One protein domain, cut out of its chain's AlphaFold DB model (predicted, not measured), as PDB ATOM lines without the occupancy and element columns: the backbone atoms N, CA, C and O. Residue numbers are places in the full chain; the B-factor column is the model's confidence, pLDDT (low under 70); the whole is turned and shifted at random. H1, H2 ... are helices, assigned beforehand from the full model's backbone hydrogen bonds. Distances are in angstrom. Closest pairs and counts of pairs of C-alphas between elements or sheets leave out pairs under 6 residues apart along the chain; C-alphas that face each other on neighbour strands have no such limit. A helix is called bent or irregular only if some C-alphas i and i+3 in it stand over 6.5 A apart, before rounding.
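Overview. This is residues 3 to 65 of the 65 residues of the protein "DUF2065 family protein" of Salmonella derby (UniProt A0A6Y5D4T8). Three helices make an open, flat frame with an empty middle: H1 and H3 form two long arms running opposite ways, and the shorter H2 bridges them at one end. The arms draw together toward the other end, where the first turns of H1 come near the last turns of H3, and the helices have few contacts with one another. The printed part has 63 residues with three named helices, in the order H1, H2, H3, and no named strand; the class is all helix. The whole is loose, with a radius of gyration of the C-alphas of 14.8 A, and the C-alphas span 42 by 29 by 9 A.

Along the chain. H1 is residues 3 to 22, beginning at C-alpha 3 at (246.914, 261.711, 449.999) and measuring 27.3 A from first to last C-alpha. It is neither bent nor irregular, but only just: C-alphas 17 and 20 are 6.1 A apart. H2 is residues 24 to 35, with C-alpha 24 at (244.726, 280.822, 425.466), and measures 15.9 A. H3, the longest helix, is residues 39 to 64 and measures 37.0 A, ending with C-alpha 64 at (241.995, 265.860, 458.119).

Arrangement. H1 and H2 only just touch, with 3 pairs of C-alphas within 8 A, and touch only at the corner by their link. Their closest C-alphas are those of Pro 20 and Trp 27, 5.7 A apart, and their lines are about perpendicular at 82 degrees. H2 and H3 are close but not clearly touching; their closest C-alphas are those of Leu 34 and Leu 42, 7.2 A apart. These two run opposite ways at a steep tilt of 67 degrees, only just short of about perpendicular. H1 and H3 are also close but not clearly touching; their closest C-alphas, those of Ile 5 and Leu 60, are 7.3 A apart. They run opposite ways at a shallow tilt of 32 degrees. In H2 and H3 every O i to N i+4 pair is within hydrogen-bond range, and in H1 14 of 16 are.

Size, cuts and confidence. The two C-alphas farthest apart are those of Gln 36 and Gly 65, at 42.0 A, while the first and last printed C-alphas, Ser 3 and Gly 65, are 12.8 A apart. Residues 10 to 18 of H1 and 46 to 56 of H3 are among those that stand free. The printed part has no cut, and the links H1 to H2 and H2 to H3 are tight. The mean pLDDT of the printed part is 80.1; residue 3 and residues 63 to 65 are under 70.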
ATOM      1  N   SER A   3     247.281 261.806 451.415       66.44
ATOM      2  CA  SER A   3     246.914 261.711 449.999       66.44
ATOM      3  C   SER A   3     245.821 262.693 449.573       66.44
ATOM      4  O   SER A   3     245.866 263.187 448.457       66.44
ATOM      5  N   THR A   4     244.867 263.024 450.449       74.44
ATOM      6  CA  THR A   4     243.772 263.958 450.130       74.44
ATOM      7  C   THR A   4     244.260 265.395 449.956       74.44
ATOM      8  O   THR A   4     243.757 266.098 449.088       74.44
ATOM      9  N   ILE A   5     245.262 265.827 450.733       73.19
ATOM     10  CA  ILE A   5     245.847 267.174 450.613       73.19
ATOM     11  C   ILE A   5     246.616 267.279 449.294       73.19
ATOM     12  O   ILE A   5     246.413 268.225 448.538       73.19
ATOM     13  N   TRP A   6     247.434 266.270 448.981       77.50
ATOM     14  CA  TRP A   6     248.143 266.188 447.702       77.50
ATOM     15  C   TRP A   6     247.192 266.094 446.506       77.50
ATOM     16  O   TRP A   6     247.438 266.729 445.487       77.50
ATOM     17  N   LEU A   7     246.081 265.364 446.636       80.12
ATOM     18  CA  LEU A   7     245.056 265.258 445.598       80.12
ATOM     19  C   LEU A   7     244.308 266.583 445.390       80.12
ATOM     20  O   LEU A   7     244.082 266.980 444.251       80.12
ATOM     21  N   ALA A   8     243.946 267.284 446.468       80.19
ATOM     22  CA  ALA A   8     243.298 268.592 446.391       80.19
ATOM     23  C   ALA A   8     244.224 269.640 445.762       80.19
ATOM     24  O   ALA A   8     243.795 270.386 444.884       80.19
ATOM     25  N   LEU A   9     245.507 269.648 446.142       79.62
ATOM     26  CA  LEU A   9     246.512 270.522 445.540       79.62
ATOM     27  C   LEU A   9     246.712 270.202 444.050       79.62
ATOM     28  O   LEU A   9     246.761 271.111 443.226       79.62
ATOM     29  N   ALA A  10     246.758 268.915 443.690       82.62
ATOM     30  CA  ALA A  10     246.848 268.480 442.300       82.62
ATOM     31  C   ALA A  10     245.624 268.921 441.480       82.62
ATOM     32  O   ALA A  10     245.790 269.407 440.366       82.62
ATOM     33  N   LEU A  11     244.409 268.812 442.024       82.12
ATOM     34  CA  LEU A  11     243.190 269.284 441.359       82.12
ATOM     35  C   LEU A  11     243.184 270.804 441.163       82.12
ATOM     36  O   LEU A  11     242.795 271.265 440.093       82.12
ATOM     37  N   VAL A  12     243.648 271.577 442.148       84.06
ATOM     38  CA  VAL A  12     243.790 273.038 442.025       84.06
ATOM     39  C   VAL A  12     244.786 273.397 440.922       84.06
ATOM     40  O   VAL A  12     244.456 274.205 440.058       84.06
ATOM     41  N   LEU A  13     245.952 272.740 440.877       82.69
ATOM     42  CA  LEU A  13     246.941 272.937 439.810       82.69
ATOM     43  C   LEU A  13     246.401 272.559 438.428       82.69
ATOM     44  O   LEU A  13     246.661 273.252 437.447       82.69
ATOM     45  N   VAL A  14     245.648 271.460 438.338       84.88
ATOM     46  CA  VAL A  14     245.022 271.028 437.086       84.88
ATOM     47  C   VAL A  14     243.993 272.059 436.627       84.88
ATOM     48  O   VAL A  14     243.986 272.412 435.452       84.88
ATOM     49  N   LEU A  15     243.162 272.590 437.525       80.94
ATOM     50  CA  LEU A  15     242.176 273.619 437.186       80.94
ATOM     51  C   LEU A  15     242.828 274.950 436.784       80.94
ATOM     52  O   LEU A  15     242.406 275.544 435.789       80.94
ATOM     53  N   GLU A  16     243.875 275.389 437.487       80.88
ATOM     54  CA  GLU A  16     244.654 276.575 437.104       80.88
ATOM     55  C   GLU A  16     245.334 276.405 435.739       80.88
ATOM     56  O   GLU A  16     245.316 277.326 434.926       80.88
ATOM     57  N   GLY A  17     245.900 275.227 435.455       78.38
ATOM     58  CA  GLY A  17     246.574 274.934 434.187       78.38
ATOM     59  C   GLY A  17     245.618 274.714 433.011       78.38
ATOM     60  O   GLY A  17     245.958 275.018 431.867       78.38
ATOM     61  N   LEU A  18     244.399 274.232 433.269       82.88
ATOM     62  CA  LEU A  18     243.393 273.979 432.233       82.88
ATOM     63  C   LEU A  18     242.871 275.266 431.587       82.88
ATOM     64  O   LEU A  18     242.624 275.272 430.383       82.88
ATOM     65  N   GLY A  19     242.739 276.360 432.342       79.50
ATOM     66  CA  GLY A  19     242.302 277.663 431.822       79.50
ATOM     67  C   GLY A  19     243.125 278.168 430.621       79.50
ATOM     68  O   GLY A  19     242.565 278.360 429.535       79.50
ATOM     69  N   PRO A  20     244.452 278.350 430.762       77.62
ATOM     70  CA  PRO A  20     245.316 278.775 429.666       77.62
ATOM     71  C   PRO A  20     245.468 277.714 428.566       77.62
ATOM     72  O   PRO A  20     245.681 278.085 427.411       77.62
ATOM     73  N   MET A  21     245.341 276.422 428.892       79.94
ATOM     74  CA  MET A  21     245.522 275.330 427.928       79.94
ATOM     75  C   MET A  21     244.300 275.125 427.018       79.94
ATOM     76  O   MET A  21     244.466 274.843 425.833       79.94
ATOM     77  N   LEU A  22     243.081 275.302 427.539       82.00
ATOM     78  CA  LEU A  22     241.840 275.162 426.769       82.00
ATOM     79  C   LEU A  22     241.527 276.408 425.928       82.00
ATOM     80  O   LEU A  22     241.088 276.278 424.787       82.00
ATOM     81  N   TYR A  23     241.762 277.614 426.461       80.19
ATOM     82  CA  TYR A  23     241.403 278.864 425.777       80.19
ATOM     83  C   TYR A  23     242.455 279.972 425.948       80.19
ATOM     84  O   TYR A  23     242.191 280.994 426.587       80.19
ATOM     85  N   PRO A  24     243.629 279.863 425.300       78.44
ATOM     86  CA  PRO A  24     244.726 280.822 425.466       78.44
ATOM     87  C   PRO A  24     244.375 282.250 425.020       78.44
ATOM     88  O   PRO A  24     244.906 283.220 425.561       78.44
ATOM     89  N   GLY A  25     243.479 282.406 424.036       84.50
ATOM     90  CA  GLY A  25     243.026 283.714 423.550       84.50
ATOM     91  C   GLY A  25     242.065 284.420 424.512       84.50
ATOM     92  O   GLY A  25     242.250 285.600 424.812       84.50
ATOM     93  N   ALA A  26     241.067 283.694 425.030       81.81
ATOM     94  CA  ALA A  26     240.132 284.223 426.023       81.81
ATOM     95  C   ALA A  26     240.843 284.497 427.353       81.81
ATOM     96  O   ALA A  26     240.650 285.560 427.937       81.81
ATOM     97  N   TRP A  27     241.743 283.598 427.766       82.00
ATOM     98  CA  TRP A  27     242.576 283.764 428.953       82.00
ATOM     99  C   TRP A  27     243.446 285.020 428.867       82.00
ATOM    100  O   TRP A  27     243.414 285.846 429.774       82.00
ATOM    101  N   LYS A  28     244.150 285.241 427.745       81.44
ATOM    102  CA  LYS A  28     244.933 286.474 427.535       81.44
ATOM    103  C   LYS A  28     244.078 287.736 427.613       81.44
ATOM    104  O   LYS A  28     244.507 288.701 428.235       81.44
ATOM    105  N   LYS A  29     242.878 287.730 427.024       84.75
ATOM    106  CA  LYS A  29     241.930 288.852 427.132       84.75
ATOM    107  C   LYS A  29     241.470 289.079 428.571       84.75
ATOM    108  O   LYS A  29     241.369 290.223 428.995       84.75
ATOM    109  N   MET A  30     241.204 288.009 429.314       81.00
ATOM    110  CA  MET A  30     240.766 288.089 430.706       81.00
ATOM    111  C   MET A  30     241.880 288.639 431.603       81.00
ATOM    112  O   MET A  30     241.650 289.569 432.366       81.00
ATOM    113  N   VAL A  31     243.108 288.138 431.442       82.50
ATOM    114  CA  VAL A  31     244.289 288.635 432.160       82.50
ATOM    115  C   VAL A  31     244.612 290.074 431.765       82.50
ATOM    116  O   VAL A  31     244.912 290.873 432.642       82.50
ATOM    117  N   SER A  32     244.512 290.452 430.484       82.69
ATOM    118  CA  SER A  32     244.752 291.843 430.082       82.69
ATOM    119  C   SER A  32     243.674 292.781 430.616       82.69
ATOM    120  O   SER A  32     243.999 293.885 431.031       82.69
ATOM    121  N   ALA A  33     242.409 292.351 430.642       82.56
ATOM    122  CA  ALA A  33     241.334 293.116 431.261       82.56
ATOM    123  C   ALA A  33     241.619 293.324 432.754       82.56
ATOM    124  O   ALA A  33     241.561 294.457 433.216       82.56
ATOM    125  N   LEU A  34     242.027 292.267 433.469       78.56
ATOM    126  CA  LEU A  34     242.450 292.329 434.871       78.56
ATOM    127  C   LEU A  34     243.682 293.222 435.087       78.56
ATOM    128  O   LEU A  34     243.733 293.959 436.065       78.56
ATOM    129  N   ALA A  35     244.647 293.200 434.167       79.38
ATOM    130  CA  ALA A  35     245.842 294.039 434.218       79.38
ATOM    131  C   ALA A  35     245.550 295.523 433.931       79.38
ATOM    132  O   ALA A  35     246.338 296.380 434.317       79.38
ATOM    133  N   GLN A  36     244.429 295.836 433.273       83.50
ATOM    134  CA  GLN A  36     243.961 297.212 433.094       83.50
ATOM    135  C   GLN A  36     243.129 297.730 434.275       83.50
ATOM    136  O   GLN A  36     242.822 298.924 434.313       83.50
ATOM    137  N   LEU A  37     242.771 296.882 435.249       79.62
ATOM    138  CA  LEU A  37     242.156 297.376 436.479       79.62
ATOM    139  C   LEU A  37     243.175 298.161 437.320       79.62
ATOM    140  O   LEU A  37     244.355 297.816 437.363       79.62
ATOM    141  N   PRO A  38     242.718 299.195 438.050       81.06
ATOM    142  CA  PRO A  38     243.577 299.952 438.951       81.06
ATOM    143  C   PRO A  38     244.234 299.024 439.981       81.06
ATOM    144  O   PRO A  38     243.569 298.176 440.582       81.06
ATOM    145  N   GLU A  39     245.530 299.223 440.232       78.81
ATOM    146  CA  GLU A  39     246.367 298.355 441.077       78.81
ATOM    147  C   GLU A  39     245.772 298.085 442.467       78.81
ATOM    148  O   GLU A  39     245.962 297.017 443.046       78.81
ATOM    149  N   ASN A  40     245.007 299.035 443.008       80.06
ATOM    150  CA  ASN A  40     244.349 298.898 444.305       80.06
ATOM    151  C   ASN A  40     243.247 297.820 444.295       80.06
ATOM    152  O   ASN A  40     243.046 297.109 445.278       80.06
ATOM    153  N   VAL A  41     242.547 297.667 443.168       79.69
ATOM    154  CA  VAL A  41     241.567 296.593 442.963       79.69
ATOM    155  C   VAL A  41     242.298 295.277 442.727       79.69
ATOM    156  O   VAL A  41     241.970 294.293 443.382       79.69
ATOM    157  N   LEU A  42     243.353 295.270 441.909       82.19
ATOM    158  CA  LEU A  42     244.166 294.074 441.678       82.19
ATOM    159  C   LEU A  42     244.772 293.521 442.982       82.19
ATOM    160  O   LEU A  42     244.713 292.320 443.226       82.19
ATOM    161  N   ARG A  43     245.257 294.392 443.877       83.06
ATOM    162  CA  ARG A  43     245.750 294.011 445.214       83.06
ATOM    163  C   ARG A  43     244.659 293.456 446.121       83.06
ATOM    164  O   ARG A  43     244.933 292.538 446.886       83.06
ATOM    165  N   ARG A  44     243.437 293.991 446.060       83.62
ATOM    166  CA  ARG A  44     242.293 293.472 446.831       83.62
ATOM    167  C   ARG A  44     241.836 292.113 446.314       83.62
ATOM    168  O   ARG A  44     241.558 291.237 447.124       83.62
ATOM    169  N   PHE A  45     241.814 291.924 444.996       82.31
ATOM    170  CA  PHE A  45     241.515 290.634 444.377       82.31
ATOM    171  C   PHE A  45     242.591 289.596 444.693       82.31
ATOM    172  O   PHE A  45     242.258 288.527 445.191       82.31
ATOM    173  N   GLY A  46     243.869 289.929 444.493       82.56
ATOM    174  CA  GLY A  46     244.984 289.041 444.831       82.56
ATOM    175  C   GLY A  46     245.040 288.719 446.324       82.56
ATOM    176  O   GLY A  46     245.158 287.560 446.702       82.56
ATOM    177  N   GLY A  47     244.861 289.722 447.189       85.31
ATOM    178  CA  GLY A  47     244.784 289.518 448.636       85.31
ATOM    179  C   GLY A  47     243.588 288.660 449.055       85.31
ATOM    180  O   GLY A  47     243.732 287.792 449.910       85.31
ATOM    181  N   GLY A  48     242.424 288.852 448.427       86.19
ATOM    182  CA  GLY A  48     241.240 288.022 448.648       86.19
ATOM    183  C   GLY A  48     241.447 286.571 448.215       86.19
ATOM    184  O   GLY A  48     241.029 285.669 448.936       86.19
ATOM    185  N   LEU A  49     242.141 286.349 447.094       84.81
ATOM    186  CA  LEU A  49     242.508 285.015 446.620       84.81
ATOM    187  C   LEU A  49     243.412 284.307 447.636       84.81
ATOM    188  O   LEU A  49     243.075 283.218 448.088       84.81
ATOM    189  N   VAL A  50     244.472 284.980 448.095       86.19
ATOM    190  CA  VAL A  50     245.400 284.440 449.103       86.19
ATOM    191  C   VAL A  50     244.670 284.105 450.404       86.19
ATOM    192  O   VAL A  50     244.885 283.044 450.986       86.19
ATOM    193  N   VAL A  51     243.778 284.982 450.875       88.25
ATOM    194  CA  VAL A  51     242.986 284.711 452.084       88.25
ATOM    195  C   VAL A  51     242.064 283.510 451.873       88.25
ATOM    196  O   VAL A  51     241.987 282.652 452.751       88.25
ATOM    197  N   ALA A  52     241.398 283.406 450.721       84.75
ATOM    198  CA  ALA A  52     240.546 282.266 450.400       84.75
ATOM    199  C   ALA A  52     241.343 280.951 450.355       84.75
ATOM    200  O   ALA A  52     240.919 279.962 450.955       84.75
ATOM    201  N   GLU A  53     242.522 280.943 449.732       81.31
ATOM    202  CA  GLU A  53     243.416 279.781 449.680       81.31
ATOM    203  C   GLU A  53     243.899 279.365 451.074       81.31
ATOM    204  O   GLU A  53     243.861 278.183 451.419       81.31
ATOM    205  N   VAL A  54     244.279 280.329 451.916       86.25
ATOM    206  CA  VAL A  54     244.683 280.071 453.307       86.25
ATOM    207  C   VAL A  54     243.522 279.504 454.123       86.25
ATOM    208  O   VAL A  54     243.732 278.585 454.916       86.25
ATOM    209  N   VAL A  55     242.297 280.001 453.930       86.44
ATOM    210  CA  VAL A  55     241.099 279.481 454.607       86.44
ATOM    211  C   VAL A  55     240.803 278.051 454.162       86.44
ATOM    212  O   VAL A  55     240.591 277.195 455.020       86.44
ATOM    213  N   VAL A  56     240.842 277.760 452.859       82.81
ATOM    214  CA  VAL A  56     240.652 276.397 452.338       82.81
ATOM    215  C   VAL A  56     241.734 275.463 452.876       82.81
ATOM    216  O   VAL A  56     241.407 274.377 453.357       82.81
ATOM    217  N   TYR A  57     242.998 275.893 452.887       81.69
ATOM    218  CA  TYR A  57     244.100 275.140 453.483       81.69
ATOM    219  C   TYR A  57     243.851 274.846 454.967       81.69
ATOM    220  O   TYR A  57     243.981 273.701 455.404       81.69
ATOM    221  N   TYR A  58     243.441 275.851 455.744       82.44
ATOM    222  CA  TYR A  58     243.129 275.682 457.162       82.44
ATOM    223  C   TYR A  58     241.931 274.755 457.393       82.44
ATOM    224  O   TYR A  58     241.979 273.924 458.300       82.44
ATOM    225  N   MET A  59     240.876 274.861 456.581       79.62
ATOM    226  CA  MET A  59     239.709 273.979 456.660       79.62
ATOM    227  C   MET A  59     240.067 272.535 456.305       79.62
ATOM    228  O   MET A  59     239.683 271.628 457.044       79.62
ATOM    229  N   LEU A  60     240.843 272.305 455.239       73.88
ATOM    230  CA  LEU A  60     241.338 270.970 454.887       73.88
ATOM    231  C   LEU A  60     242.214 270.402 456.003       73.88
ATOM    232  O   LEU A  60     242.016 269.262 456.414       73.88
ATOM    233  N   ARG A  61     243.138 271.206 456.538       75.69
ATOM    234  CA  ARG A  61     244.008 270.801 457.646       75.69
ATOM    235  C   ARG A  61     243.203 270.410 458.886       75.69
ATOM    236  O   ARG A  61     243.515 269.398 459.497       75.69
ATOM    237  N   LYS A  62     242.174 271.184 459.247       70.31
ATOM    238  CA  LYS A  62     241.321 270.932 460.420       70.31
ATOM    239  C   LYS A  62     240.370 269.744 460.236       70.31
ATOM    240  O   LYS A  62     239.980 269.132 461.214       70.31
ATOM    241  N   THR A  63     239.971 269.446 459.002       68.12
ATOM    242  CA  THR A  63     239.073 268.316 458.692       68.12
ATOM    243  C   THR A  63     239.832 266.987 458.610       68.12
ATOM    244  O   THR A  63     239.241 265.927 458.778       68.12
ATOM    245  N   ILE A  64     241.138 267.038 458.320       60.72
ATOM    246  CA  ILE A  64     241.995 265.860 458.119       60.72
ATOM    247  C   ILE A  64     242.894 265.579 459.339       60.72
ATOM    248  O   ILE A  64     243.460 264.493 459.409       60.72
ATOM    249  N   GLY A  65     243.045 266.517 460.279       52.72
ATOM    250  CA  GLY A  65     243.739 266.317 461.561       52.72
ATOM    251  C   GLY A  65     242.783 265.915 462.671       52.72
ATOM    252  O   GLY A  65     243.190 265.064 463.487       52.72
TER     253      GLY A  65